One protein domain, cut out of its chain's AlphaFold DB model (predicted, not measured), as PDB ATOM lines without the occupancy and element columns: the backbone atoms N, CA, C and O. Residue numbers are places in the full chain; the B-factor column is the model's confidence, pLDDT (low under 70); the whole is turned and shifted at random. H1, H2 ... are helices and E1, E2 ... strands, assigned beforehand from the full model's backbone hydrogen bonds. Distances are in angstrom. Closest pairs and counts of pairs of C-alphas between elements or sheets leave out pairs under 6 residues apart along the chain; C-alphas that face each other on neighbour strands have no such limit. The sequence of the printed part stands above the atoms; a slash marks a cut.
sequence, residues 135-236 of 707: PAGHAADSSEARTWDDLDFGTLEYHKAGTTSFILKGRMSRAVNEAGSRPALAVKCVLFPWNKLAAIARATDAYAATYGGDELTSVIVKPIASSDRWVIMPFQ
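Overview. This is residues 135 to 236 of the 707 residues of the protein "Protein kinase domain-containing protein" of Nonomuraea zeae (UniProt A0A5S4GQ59). A strongly twisted sheet of four antiparallel strands, in the order E1, E2, E3, E4, has three short helices gathered toward its E4 edge, each only grazing it. A long loop, residues 172 to 183, reaches away between E2 and E3, and another, residues 212 to 229, leads from H3 back to E4. The printed part has 102 residues, running H1, E1, E2, E3, H2, H3, E4; the class is mixed, helices and strands, with 45 residues, under half, in named elements. It is compact, with a radius of gyration of the C-alphas of 13.4 A, and spans 41 by 33 by 30 A.

Along the chain. E1 is residues 157 to 161, 12.2 A; E2 165 to 171, 18.9 A; E3 184 to 190, 19.5 A; E4 230 to 234, 13.5 A, ending at C-alpha 234 (78.166, 40.952, 132.410). H1, residues 143 to 150, 10.4 A, begins at C-alpha 143 (66.565, 50.645, 125.773). H2 is residues 198 to 205, 10.3 A; H3 is 207 to 211, 6.0 A.

Arrangement. E1, E2 and E3 form a meander, each strand the antiparallel neighbour of the one before; E1 and E2 are a hairpin, as are E2 and E3. N 159 and O 167 are 2.9 A apart, N 168 and O 187 2.9 A, and, between E3 and E4, N 186 and O 233 2.8 A. Residues 225 to 226 pair antiparallel with 231 to 232 of E4. H1 is near E4. The closest C-alphas of H2 and E4, Thr 204 and Trp 230, are 6.7 A apart; those of H3 and E4, Ala 208 and Val 231, 7.4 A. H2 and H3 meet only through their link; H1 is apart from both. In H1, H2 and H3 every O i to N i+4 pair is within hydrogen-bond range.

Size, cuts and confidence. The C-alphas farthest apart, Ala 179 and Leu 197, are 41.4 A apart. The printed part has no cut. The links E2 to E3 and H3 to E4 are long. Mean pLDDT of the printed part is 88.0; residues 175 to 180 are under 70.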
ATOM      1  N   PRO A 135      74.876  55.683 120.758       86.00
ATOM      2  CA  PRO A 135      74.059  54.977 119.766       86.00
ATOM      3  C   PRO A 135      73.246  55.962 118.904       86.00
ATOM      4  O   PRO A 135      72.070  56.212 119.149       86.00
ATOM      5  N   ALA A 136      73.883  56.547 117.886       72.50
ATOM      6  CA  ALA A 136      73.309  57.605 117.048       72.50
ATOM      7  C   ALA A 136      72.145  57.133 116.150       72.50
ATOM      8  O   ALA A 136      71.346  57.953 115.708       72.50
ATOM      9  N   GLY A 137      72.053  55.825 115.877       72.38
ATOM     10  CA  GLY A 137      70.977  55.216 115.085       72.38
ATOM     11  C   GLY A 137      69.708  54.867 115.872       72.38
ATOM     12  O   GLY A 137      68.718  54.469 115.263       72.38
ATOM     13  N   HIS A 138      69.720  55.018 117.199       80.12
ATOM     14  CA  HIS A 138      68.591  54.672 118.060       80.12
ATOM     15  C   HIS A 138      67.815  55.913 118.498       80.12
ATOM     16  O   HIS A 138      68.372  57.003 118.641       80.12
ATOM     17  N   ALA A 139      66.518  55.743 118.765       81.19
ATOM     18  CA  ALA A 139      65.728  56.788 119.402       81.19
ATOM     19  C   ALA A 139      66.304  57.116 120.793       81.19
ATOM     20  O   ALA A 139      66.807  56.234 121.494       81.19
ATOM     21  N   ALA A 140      66.231  58.385 121.204       78.38
ATOM     22  CA  ALA A 140      66.794  58.839 122.481       78.38
ATOM     23  C   ALA A 140      66.163  58.145 123.707       78.38
ATOM     24  O   ALA A 140      66.768  58.091 124.771       78.38
ATOM     25  N   ASP A 141      64.958  57.601 123.550       82.06
ATOM     26  CA  ASP A 141      64.190  56.850 124.540       82.06
ATOM     27  C   ASP A 141      64.232  55.325 124.317       82.06
ATOM     28  O   ASP A 141      63.431  54.586 124.894       82.06
ATOM     29  N   SER A 142      65.159  54.829 123.500       88.06
ATOM     30  CA  SER A 142      65.403  53.392 123.328       88.06
ATOM     31  C   SER A 142      66.001  52.745 124.590       88.06
ATOM     32  O   SER A 142      66.539  53.422 125.475       88.06
ATOM     33  N   SER A 143      65.896  51.417 124.710       87.62
ATOM     34  CA  SER A 143      66.565  50.645 125.773       87.62
ATOM     35  C   SER A 143      68.080  50.809 125.723       87.62
ATOM     36  O   SER A 143      68.729  50.919 126.765       87.62
ATOM     37  N   GLU A 144      68.628  50.875 124.517       92.00
ATOM     38  CA  GLU A 144      70.051  50.952 124.221       92.00
ATOM     39  C   GLU A 144      70.606  52.316 124.635       92.00
ATOM     40  O   GLU A 144      71.606  52.379 125.350       92.00
ATOM     41  N   ALA A 145      69.914  53.407 124.277       90.62
ATOM     42  CA  ALA A 145      70.282  54.758 124.699       90.62
ATOM     43  C   ALA A 145      70.238  54.911 126.225       90.62
ATOM     44  O   ALA A 145      71.192  55.417 126.812       90.62
ATOM     45  N   ARG A 146      69.184  54.400 126.881       90.75
ATOM     46  CA  ARG A 146      69.089  54.411 128.352       90.75
ATOM     47  C   ARG A 146      70.226  53.640 129.012       90.75
ATOM     48  O   ARG A 146      70.809  54.124 129.973       90.75
ATOM     49  N   THR A 147      70.551  52.460 128.488       92.00
ATOM     50  CA  THR A 147      71.606  51.603 129.046       92.00
ATOM     51  C   THR A 147      72.987  52.237 128.869       92.00
ATOM     52  O   THR A 147      73.810  52.177 129.780       92.00
ATOM     53  N   TRP A 148      73.234  52.889 127.728       94.19
ATOM     54  CA  TRP A 148      74.451  53.666 127.496       94.19
ATOM     55  C   TRP A 148      74.563  54.862 128.448       94.19
ATOM     56  O   TRP A 148      75.624  55.088 129.027       94.19
ATOM     57  N   ASP A 149      73.472  55.607 128.649       91.88
ATOM     58  CA  ASP A 149      73.447  56.773 129.539       91.88
ATOM     59  C   ASP A 149      73.560  56.396 131.026       91.88
ATOM     60  O   ASP A 149      74.122  57.164 131.812       91.88
ATOM     61  N   ASP A 150      73.078  55.210 131.411       91.94
ATOM     62  CA  ASP A 150      73.193  54.676 132.770       91.94
ATOM     63  C   ASP A 150      74.596  54.115 133.083       91.94
ATOM     64  O   ASP A 150      74.901  53.883 134.255       91.94
ATOM     65  N   LEU A 151      75.489  53.929 132.104       93.75
ATOM     66  CA  LEU A 151      76.862  53.454 132.330       93.75
ATOM     67  C   LEU A 151      77.705  54.493 133.099       93.75
ATOM     68  O   LEU A 151      77.746  55.674 132.755       93.75
ATOM     69  N   ASP A 152      78.433  54.060 134.132       94.56
ATOM     70  CA  ASP A 152      79.357  54.924 134.875       94.56
ATOM     71  C   ASP A 152      80.713  54.997 134.160       94.56
ATOM     72  O   ASP A 152      81.645  54.233 134.443       94.56
ATOM     73  N   PHE A 153      80.837  55.947 133.231       94.88
ATOM     74  CA  PHE A 153      82.064  56.177 132.460       94.88
ATOM     75  C   PHE A 153      83.289  56.487 133.327       94.88
ATOM     76  O   PHE A 153      84.411  56.268 132.875       94.88
ATOM     77  N   GLY A 154      83.116  56.963 134.567       93.88
ATOM     78  CA  GLY A 154      84.235  57.198 135.483       93.88
ATOM     79  C   GLY A 154      84.963  55.905 135.854       93.88
ATOM     80  O   GLY A 154      86.186  55.904 136.017       93.88
ATOM     81  N   THR A 155      84.221  54.795 135.895       94.50
ATOM     82  CA  THR A 155      84.719  53.460 136.257       94.50
ATOM     83  C   THR A 155      85.337  52.681 135.102       94.50
ATOM     84  O   THR A 155      85.844  51.591 135.338       94.50
ATOM     85  N   LEU A 156      85.299  53.205 133.870       96.00
ATOM     86  CA  LEU A 156      85.808  52.468 132.716       96.00
ATOM     87  C   LEU A 156      87.322  52.312 132.768       96.00
ATOM     88  O   LEU A 156      88.058  53.291 132.914       96.00
ATOM     89  N   GLU A 157      87.765  51.080 132.584       96.31
ATOM     90  CA  GLU A 157      89.160  50.675 132.490       96.31
ATOM     91  C   GLU A 157      89.342  49.857 131.212       96.31
ATOM     92  O   GLU A 157      88.465  49.073 130.839       96.31
ATOM     93  N   TYR A 158      90.476  50.032 130.535       96.56
ATOM     94  CA  TYR A 158      90.859  49.129 129.456       96.56
ATOM     95  C   TYR A 158      91.048  47.720 130.018       96.56
ATOM     96  O   TYR A 158      91.685  47.551 131.057       96.56
ATOM     97  N   HIS A 159      90.485  46.718 129.345       93.56
ATOM     98  CA  HIS A 159      90.646  45.328 129.748       93.56
ATOM     99  C   HIS A 159      91.523  44.549 128.771       93.56
ATOM    100  O   HIS A 159      92.550  44.015 129.180       93.56
ATOM    101  N   LYS A 160      91.112  44.459 127.500       89.81
ATOM    102  CA  LYS A 160      91.822  43.673 126.480       89.81
ATOM    103  C   LYS A 160      91.386  44.058 125.068       89.81
ATOM    104  O   LYS A 160      90.253  44.501 124.870       89.81
ATOM    105  N   ALA A 161      92.245  43.828 124.082       87.38
ATOM    106  CA  ALA A 161      91.869  43.889 122.675       87.38
ATOM    107  C   ALA A 161      91.282  42.557 122.189       87.38
ATOM    108  O   ALA A 161      91.740  41.483 122.574       87.38
ATOM    109  N   GLY A 162      90.304  42.639 121.293       79.81
ATOM    110  CA  GLY A 162      89.880  41.543 120.425       79.81
ATOM    111  C   GLY A 162      90.220  41.842 118.962       79.81
ATOM    112  O   GLY A 162      90.761  42.897 118.632       79.81
ATOM    113  N   THR A 163      89.845  40.943 118.054       73.62
ATOM    114  CA  THR A 163      90.155  41.051 116.613       73.62
ATOM    115  C   THR A 163      89.556  42.299 115.948       73.62
ATOM    116  O   THR A 163      90.099  42.840 114.983       73.62
ATOM    117  N   THR A 164      88.400  42.752 116.435       81.44
ATOM    118  CA  THR A 164      87.570  43.784 115.778       81.44
ATOM    119  C   THR A 164      87.133  44.881 116.730       81.44
ATOM    120  O   THR A 164      86.341  45.748 116.364       81.44
ATOM    121  N   SER A 165      87.571  44.797 117.974       90.88
ATOM    122  CA  SER A 165      87.001  45.530 119.088       90.88
ATOM    123  C   SER A 165      88.012  45.627 120.210       90.88
ATOM    124  O   SER A 165      88.936  44.826 120.285       90.88
ATOM    125  N   PHE A 166      87.774  46.527 121.145       94.44
ATOM    126  CA  PHE A 166      88.422  46.508 122.448       94.44
ATOM    127  C   PHE A 166      87.367  46.362 123.533       94.44
ATOM    128  O   PHE A 166      86.217  46.770 123.366       94.44
ATOM    129  N   ILE A 167      87.758  45.740 124.634       95.31
ATOM    130  CA  ILE A 167      86.891  45.451 125.764       95.31
ATOM    131  C   ILE A 167      87.283  46.391 126.893       95.31
ATOM    132  O   ILE A 167      88.450  46.470 127.282       95.31
ATOM    133  N   LEU A 168      86.289  47.091 127.425       97.12
ATOM    134  CA  LEU A 168      86.407  47.880 128.640       97.12
ATOM    135  C   LEU A 168      85.706  47.167 129.784       97.12
ATOM    136  O   LEU A 168      84.672  46.530 129.590       97.12
ATOM    137  N   LYS A 169      86.235  47.330 130.990       96.44
ATOM    138  CA  LYS A 169      85.576  46.920 132.223       96.44
ATOM    139  C   LYS A 169      84.965  48.145 132.893       96.44
ATOM    140  O   LYS A 169      85.644  49.153 133.043       96.44
ATOM    141  N   GLY A 170      83.701  48.067 133.295       94.81
ATOM    142  CA  GLY A 170      82.983  49.183 133.920       94.81
ATOM    143  C   GLY A 170      81.852  48.740 134.837       94.81
ATOM    144  O   GLY A 170      81.738  47.562 135.178       94.81
ATOM    145  N   ARG A 171      81.012  49.689 135.258       94.50
ATOM    146  CA  ARG A 171      79.823  49.460 136.094       94.50
ATOM    147  C   ARG A 171      78.672  50.366 135.664       94.50
ATOM    148  O   ARG A 171      78.901  51.413 135.066       94.50
ATOM    149  N   MET A 172      77.443  50.005 136.030       90.38
ATOM    150  CA  MET A 172      76.309  50.932 135.945       90.38
ATOM    151  C   MET A 172      76.376  52.007 137.040       90.38
ATOM    152  O   MET A 172      76.847  51.769 138.156       90.38
ATOM    153  N   SER A 173      75.834  53.183 136.728       86.00
ATOM    154  CA  SER A 173      75.674  54.328 137.630       86.00
ATOM    155  C   SER A 173      74.623  54.079 138.709       86.00
ATOM    156  O   SER A 173      74.667  54.699 139.771       86.00
ATOM    157  N   ARG A 174      73.669  53.175 138.469       79.12
ATOM    158  CA  ARG A 174      72.631  52.776 139.429       79.12
ATOM    159  C   ARG A 174      72.847  51.329 139.865       79.12
ATOM    160  O   ARG A 174      73.396  50.524 139.117       79.12
ATOM    161  N   ALA A 175      72.450  51.015 141.097       67.00
ATOM    162  CA  ALA A 175      72.419  49.630 141.555       67.00
ATOM    163  C   ALA A 175      71.387  48.849 140.733       67.00
ATOM    164  O   ALA A 175      70.300  49.361 140.466       67.00
ATOM    165  N   VAL A 176      71.743  47.631 140.328       64.06
ATOM    166  CA  VAL A 176      70.921  46.815 139.416       64.06
ATOM    167  C   VAL A 176      69.940  45.924 140.197       64.06
ATOM    168  O   VAL A 176      68.991  45.395 139.632       64.06
ATOM    169  N   ASN A 177      70.132  45.765 141.510       61.25
ATOM    170  CA  ASN A 177      69.359  44.861 142.361       61.25
ATOM    171  C   ASN A 177      69.100  45.433 143.770       61.25
ATOM    172  O   ASN A 177      69.789  46.346 144.227       61.25
ATOM    173  N   GLU A 178      68.112  44.858 144.471       58.41
ATOM    174  CA  GLU A 178      67.662  45.266 145.820       58.41
ATOM    175  C   GLU A 178      68.779  45.222 146.880       58.41
ATOM    176  O   GLU A 178      68.735  45.948 147.869       58.41
ATOM    177  N   ALA A 179      69.824  44.422 146.638       61.06
ATOM    178  CA  ALA A 179      71.017  44.321 147.476       61.06
ATOM    179  C   ALA A 179      72.025  45.479 147.285       61.06
ATOM    180  O   ALA A 179      73.066  45.496 147.941       61.06
ATOM    181  N   GLY A 180      71.765  46.429 146.378       64.94
ATOM    182  CA  GLY A 180      72.639  47.580 146.134       64.94
ATOM    183  C   GLY A 180      73.919  47.263 145.347       64.94
ATOM    184  O   GLY A 180      74.832  48.091 145.305       64.94
ATOM    185  N   SER A 181      74.019  46.084 144.726       70.31
ATOM    186  CA  SER A 181      75.212  45.654 143.992       70.31
ATOM    187  C   SER A 181      75.323  46.351 142.627       70.31
ATOM    188  O   SER A 181      74.346  46.539 141.895       70.31
ATOM    189  N   ARG A 182      76.557  46.747 142.286       80.81
ATOM    190  CA  ARG A 182      76.958  47.265 140.969       80.81
ATOM    191  C   ARG A 182      77.897  46.249 140.310       80.81
ATOM    192  O   ARG A 182      79.120  46.385 140.458       80.81
ATOM    193  N   PRO A 183      77.358  45.206 139.654       84.06
ATOM    194  CA  PRO A 183      78.183  44.173 139.043       84.06
ATOM    195  C   PRO A 183      79.102  44.778 137.978       84.06
ATOM    196  O   PRO A 183      78.785  45.797 137.360       84.06
ATOM    197  N   ALA A 184      80.269  44.160 137.800       92.12
ATOM    198  CA  ALA A 184      81.182  44.548 136.737       92.12
ATOM    199  C   ALA A 184      80.588  44.172 135.373       92.12
ATOM    200  O   ALA A 184      79.984  43.110 135.216       92.12
ATOM    201  N   LEU A 185      80.790  45.042 134.392       95.00
ATOM    202  CA  LEU A 185      80.339  44.888 133.016       95.00
ATOM    203  C   LEU A 185      81.529  44.878 132.071       95.00
ATOM    204  O   LEU A 185      82.516  45.578 132.307       95.00
ATOM    205  N   ALA A 186      81.401  44.108 130.998       96.12
ATOM    206  CA  ALA A 186      82.240  44.205 129.822       96.12
ATOM    207  C   ALA A 186      81.522  45.077 128.783       96.12
ATOM    208  O   ALA A 186      80.376  44.808 128.418       96.12
ATOM    209  N   VAL A 187      82.198  46.124 128.314       96.75
ATOM    210  CA  VAL A 187      81.743  46.992 127.224       96.75
ATOM    211  C   VAL A 187      82.656  46.736 126.038       96.75
ATOM    212  O   VAL A 187      83.805  47.181 126.014       96.75
ATOM    213  N   LYS A 188      82.167  45.957 125.078       96.19
ATOM    214  CA  LYS A 188      82.892  45.615 123.858       96.19
ATOM    215  C   LYS A 188      82.618  46.689 122.813       96.19
ATOM    216  O   LYS A 188      81.505  46.771 122.311       96.19
ATOM    217  N   CYS A 189      83.621  47.497 122.492       95.94
ATOM    218  CA  CYS A 189      83.541  48.603 121.540       95.94
ATOM    219  C   CYS A 189      84.140  48.189 120.193       95.94
ATOM    220  O   CYS A 189      85.310  47.809 120.133       95.94
ATOM    221  N   VAL A 190      83.363  48.269 119.112       93.44
ATOM    222  CA  VAL A 190      83.817  47.941 117.752       93.44
ATOM    223  C   VAL A 190      84.831  48.982 117.281       93.44
ATOM    224  O   VAL A 190      84.542  50.174 117.265       93.44
ATOM    225  N   LEU A 191      86.016  48.533 116.863       91.94
ATOM    226  CA  LEU A 191      87.053  49.412 116.329       91.94
ATOM    227  C   LEU A 191      86.604  50.040 115.007       91.94
ATOM    228  O   LEU A 191      86.002  49.389 114.150       91.94
ATOM    229  N   PHE A 192      86.986  51.294 114.802       90.62
ATOM    230  CA  PHE A 192      86.911  51.916 113.491       90.62
ATOM    231  C   PHE A 192      88.065  51.400 112.607       90.62
ATOM    232  O   PHE A 192      89.156  51.149 113.123       90.62
ATOM    233  N   PRO A 193      87.852  51.213 111.292       89.56
ATOM    234  CA  PRO A 193      86.645  51.552 110.535       89.56
ATOM    235  C   PRO A 193      85.643  50.387 110.403       89.56
ATOM    236  O   PRO A 193      84.782  50.406 109.522       89.56
ATOM    237  N   TRP A 194      85.750  49.330 111.214       86.88
ATOM    238  CA  TRP A 194      84.978  48.094 111.011       86.88
ATOM    239  C   TRP A 194      83.476  48.283 111.193       86.88
ATOM    240  O   TRP A 194      82.693  47.607 110.531       86.88
ATOM    241  N   ASN A 195      83.070  49.245 112.013       83.44
ATOM    242  CA  ASN A 195      81.678  49.654 112.162       83.44
ATOM    243  C   ASN A 195      81.051  50.227 110.871       83.44
ATOM    244  O   ASN A 195      79.832  50.207 110.743       83.44
ATOM    245  N   LYS A 196      81.827  50.670 109.868       84.50
ATOM    246  CA  LYS A 196      81.272  51.005 108.537       84.50
ATOM    247  C   LYS A 196      80.777  49.786 107.771       84.50
ATOM    248  O   LYS A 196      79.956  49.912 106.859       84.50
ATOM    249  N   LEU A 197      81.328  48.610 108.064       86.12
ATOM    250  CA  LEU A 197      80.964  47.394 107.359       86.12
ATOM    251  C   LEU A 197      79.559  47.005 107.804       86.12
ATOM    252  O   LEU A 197      79.363  46.491 108.900       86.12
ATOM    253  N   ALA A 198      78.581  47.220 106.925       86.88
ATOM    254  CA  ALA A 198      77.165  47.059 107.251       86.88
ATOM    255  C   ALA A 198      76.809  45.664 107.800       86.88
ATOM    256  O   ALA A 198      75.841  45.526 108.538       86.88
ATOM    257  N   ALA A 199      77.581  44.629 107.452       86.44
ATOM    258  CA  ALA A 199      77.438  43.299 108.043       86.44
ATOM    259  C   ALA A 199      77.838  43.275 109.531       86.44
ATOM    260  O   ALA A 199      77.079  42.759 110.341       86.44
ATOM    261  N   ILE A 200      78.979  43.874 109.894       87.38
ATOM    262  CA  ILE A 200      79.459  43.961 111.283       87.38
ATOM    263  C   ILE A 200      78.534  44.855 112.106       87.38
ATOM    264  O   ILE A 200      78.100  44.440 113.175       87.38
ATOM    265  N   ALA A 201      78.181  46.036 111.590       89.25
ATOM    266  CA  ALA A 201      77.257  46.952 112.254       89.25
ATOM    267  C   ALA A 201      75.925  46.268 112.590       89.25
ATOM    268  O   ALA A 201      75.534  46.234 113.749       89.25
ATOM    269  N   ARG A 202      75.266  45.636 111.604       90.19
ATOM    270  CA  ARG A 202      73.990  44.933 111.831       90.19
ATOM    271  C   ARG A 202      74.115  43.743 112.780       90.19
ATOM    272  O   ARG A 202      73.219  43.531 113.586       90.19
ATOM    273  N   ALA A 203      75.187  42.960 112.668       89.81
ATOM    274  CA  ALA A 203      75.405  41.818 113.553       89.81
ATOM    275  C   ALA A 203      75.632  42.265 115.006       89.81
ATOM    276  O   ALA A 203      75.079  41.660 115.918       89.81
ATOM    277  N   THR A 204      76.395  43.345 115.210       92.19
ATOM    278  CA  THR A 204      76.622  43.939 116.538       92.19
ATOM    279  C   THR A 204      75.313  44.483 117.103       92.19
ATOM    280  O   THR A 204      74.962  44.166 118.231       92.19
ATOM    281  N   ASP A 205      74.547  45.212 116.290       93.00
ATOM    282  CA  ASP A 205      73.273  45.822 116.674       93.00
ATOM    283  C   ASP A 205      72.245  44.789 117.151       93.00
ATOM    284  O   ASP A 205      71.686  44.906 118.241       93.00
ATOM    285  N   ALA A 206      72.081  43.705 116.390       92.50
ATOM    286  CA  ALA A 206      71.144  42.627 116.696       92.50
ATOM    287  C   ALA A 206      71.645  41.636 117.769       92.50
ATOM    288  O   ALA A 206      70.918  40.699 118.116       92.50
ATOM    289  N   TYR A 207      72.868  41.796 118.285       93.50
ATOM    290  CA  TYR A 207      73.513  40.792 119.135       93.50
ATOM    291  C   TYR A 207      72.740  40.539 120.435       93.50
ATOM    292  O   TYR A 207      72.468  39.388 120.774       93.50
ATOM    293  N   ALA A 208      72.321  41.596 121.139       93.25
ATOM    294  CA  ALA A 208      71.549  41.465 122.373       93.25
ATOM    295  C   ALA A 208      70.160  40.867 122.141       93.25
ATOM    296  O   ALA A 208      69.723  40.019 122.915       93.25
ATOM    297  N   ALA A 209      69.499  41.229 121.040       92.38
ATOM    298  CA  ALA A 209      68.219  40.634 120.668       92.38
ATOM    299  C   ALA A 209      68.346  39.135 120.344       92.38
ATOM    300  O   ALA A 209      67.438  38.362 120.636       92.38
ATOM    301  N   THR A 210      69.478  38.722 119.767       91.50
ATOM    302  CA  THR A 210      69.726  37.330 119.366       91.50
ATOM    303  C   THR A 210      70.159  36.461 120.545       91.50
ATOM    304  O   THR A 210      69.667  35.346 120.679       91.50
ATOM    305  N   TYR A 211      71.062  36.959 121.397       92.44
ATOM    306  CA  TYR A 211      71.737  36.161 122.431       92.44
ATOM    307  C   TYR A 211      71.368  36.531 123.879       92.44
ATOM    308  O   TYR A 211      71.788  35.851 124.814       92.44
ATOM    309  N   GLY A 212      70.594  37.599 124.089       88.69
ATOM    310  CA  GLY A 212      70.196  38.089 125.415       88.69
ATOM    311  C   GLY A 212      68.928  37.445 125.988       88.69
ATOM    312  O   GLY A 212      68.584  37.709 127.135       88.69
ATOM    313  N   GLY A 213      68.229  36.605 125.216       85.00
ATOM    314  CA  GLY A 213      66.961  35.994 125.627       85.00
ATOM    315  C   GLY A 213      67.080  35.008 126.798       85.00
ATOM    316  O   GLY A 213      68.076  34.292 126.953       85.00
ATOM    317  N   ASP A 214      66.028  34.915 127.614       78.25
ATOM    318  CA  ASP A 214      65.974  33.994 128.760       78.25
ATOM    319  C   ASP A 214      65.960  32.516 128.346       78.25
ATOM    320  O   ASP A 214      66.493  31.681 129.074       78.25
ATOM    321  N   GLU A 215      65.443  32.212 127.154       76.00
ATOM    322  CA  GLU A 215      65.360  30.856 126.590       76.00
ATOM    323  C   GLU A 215      66.734  30.242 126.275       76.00
ATOM    324  O   GLU A 215      66.875  29.020 126.230       76.00
ATOM    325  N   LEU A 216      67.764  31.075 126.096       78.44
ATOM    326  CA  LEU A 216      69.122  30.611 125.829       78.44
ATOM    327  C   LEU A 216      69.812  30.126 127.103       78.44
ATOM    328  O   LEU A 216      69.586  30.631 128.208       78.44
ATOM    329  N   THR A 217      70.687  29.136 126.952       83.19
ATOM    330  CA  THR A 217      71.298  28.454 128.092       83.19
ATOM    331  C   THR A 217      72.312  29.326 128.827       83.19
ATOM    332  O   THR A 217      72.881  30.278 128.293       83.19
ATOM    333  N   SER A 218      72.552  29.002 130.100       84.31
ATOM    334  CA  SER A 218      73.464  29.764 130.962       84.31
ATOM    335  C   SER A 218      74.931  29.653 130.543       84.31
ATOM    336  O   SER A 218      75.763  30.393 131.057       84.31
ATOM    337  N   VAL A 219      75.277  28.745 129.624       92.31
ATOM    338  CA  VAL A 219      76.646  28.586 129.117       92.31
ATOM    339  C   VAL A 219      77.139  29.843 128.386       92.31
ATOM    340  O   VAL A 219      78.339  30.090 128.340       92.31
ATOM    341  N   ILE A 220      76.225  30.658 127.856       93.62
ATOM    342  CA  ILE A 220      76.533  31.904 127.152       93.62
ATOM    343  C   ILE A 220      76.606  33.057 128.154       93.62
ATOM    344  O   ILE A 220      75.740  33.195 129.023       93.62
ATOM    345  N   VAL A 221      77.588  33.946 127.996       92.44
ATOM    346  CA  VAL A 221      77.557  35.252 128.671       92.44
ATOM    347  C   VAL A 221      76.521  36.135 127.974       92.44
ATOM    348  O   VAL A 221      76.777  36.701 126.911       92.44
ATOM    349  N   LYS A 222      75.321  36.221 128.557       92.62
ATOM    350  CA  LYS A 222      74.179  36.896 127.928       92.62
ATOM    351  C   LYS A 222      74.400  38.415 127.822       92.62
ATOM    352  O   LYS A 222      74.612  39.061 128.852       92.62
ATOM    353  N   PRO A 223      74.336  39.012 126.617       93.88
ATOM    354  CA  PRO A 223      74.362  40.462 126.450       93.88
ATOM    355  C   PRO A 223      73.129  41.132 127.069       93.88
ATOM    356  O   PRO A 223      72.026  40.597 127.022       93.88
ATOM    357  N   ILE A 224      73.332  42.326 127.625       92.25
ATOM    358  CA  ILE A 224      72.286  43.164 128.230       92.25
ATOM    359  C   ILE A 224      71.685  44.095 127.175       92.25
ATOM    360  O   ILE A 224      70.472  44.251 127.095       92.25
ATOM    361  N   ALA A 225      72.548  44.731 126.384       93.62
ATOM    362  CA  ALA A 225      72.174  45.648 125.315       93.62
ATOM    363  C   ALA A 225      73.284  45.689 124.263       93.62
ATOM    364  O   ALA A 225      74.454  45.419 124.562       93.62
ATOM    365  N   SER A 226      72.933  46.062 123.041       95.12
ATOM    366  CA  SER A 226      73.883  46.239 121.947       95.12
ATOM    367  C   SER A 226      73.453  47.364 121.018       95.12
ATOM    368  O   SER A 226      72.295  47.756 121.010       95.12
ATOM    369  N   SER A 227      74.403  47.884 120.250       94.62
ATOM    370  CA  SER A 227      74.184  48.812 119.142       94.62
ATOM    371  C   SER A 227      75.098  48.439 117.975       94.62
ATOM    372  O   SER A 227      75.922  47.531 118.081       94.62
ATOM    373  N   ASP A 228      75.053  49.199 116.887       91.44
ATOM    374  CA  ASP A 228      75.983  49.084 115.763       91.44
ATOM    375  C   ASP A 228      77.468  49.310 116.123       91.44
ATOM    376  O   ASP A 228      78.351  49.037 115.305       91.44
ATOM    377  N   ARG A 229      77.766  49.803 117.335       92.81
ATOM    378  CA  ARG A 229      79.125  50.165 117.777       92.81
ATOM    379  C   ARG A 229      79.593  49.465 119.040       92.81
ATOM    380  O   ARG A 229      80.792  49.501 119.326       92.81
ATOM    381  N   TRP A 230      78.695  48.866 119.813       95.12
ATOM    382  CA  TRP A 230      79.073  48.249 121.078       95.12
ATOM    383  C   TRP A 230      78.129  47.136 121.519       95.12
ATOM    384  O   TRP A 230      76.963  47.102 121.146       95.12
ATOM    385  N   VAL A 231      78.640  46.260 122.381       95.69
ATOM    386  CA  VAL A 231      77.862  45.265 123.128       95.69
ATOM    387  C   VAL A 231      78.191  45.409 124.610       95.69
ATOM    388  O   VAL A 231      79.364  45.417 124.988       95.69
ATOM    389  N   ILE A 232      77.165  45.524 125.453       95.62
ATOM    390  CA  ILE A 232      77.294  45.541 126.914       95.62
ATOM    391  C   ILE A 232      76.811  44.200 127.453       95.62
ATOM    392  O   ILE A 232      75.693  43.772 127.172       95.62
ATOM    393  N   MET A 233      77.641  43.553 128.266       94.75
ATOM    394  CA  MET A 233      77.340  42.260 128.881       94.75
ATOM    395  C   MET A 233      77.948  42.165 130.289       94.75
ATOM    396  O   MET A 233      78.823  42.967 130.633       94.75
ATOM    397  N   PRO A 234      77.512  41.216 131.135       93.31
ATOM    398  CA  PRO A 234      78.166  40.952 132.410       93.31
ATOM    399  C   PRO A 234      79.649  40.635 132.209       93.31
ATOM    400  O   PRO A 234      80.019  39.891 131.302       93.31
ATOM    401  N   PHE A 235      80.515  41.199 133.049       92.94
ATOM    402  CA  PHE A 235      81.930  40.850 133.018       92.94
ATOM    403  C   PHE A 235      82.113  39.447 133.595       92.94
ATOM    404  O   PHE A 235      81.852  39.234 134.780       92.94
ATOM    405  N   GLN A 236      82.596  38.516 132.778       92.38
ATOM    406  CA  GLN A 236      82.911  37.167 133.227       92.38
ATOM    407  C   GLN A 236      84.345  37.121 133.780       92.38
ATOM    408  O   GLN A 236      85.296  37.289 133.016       92.38
TER     409      GLN A 236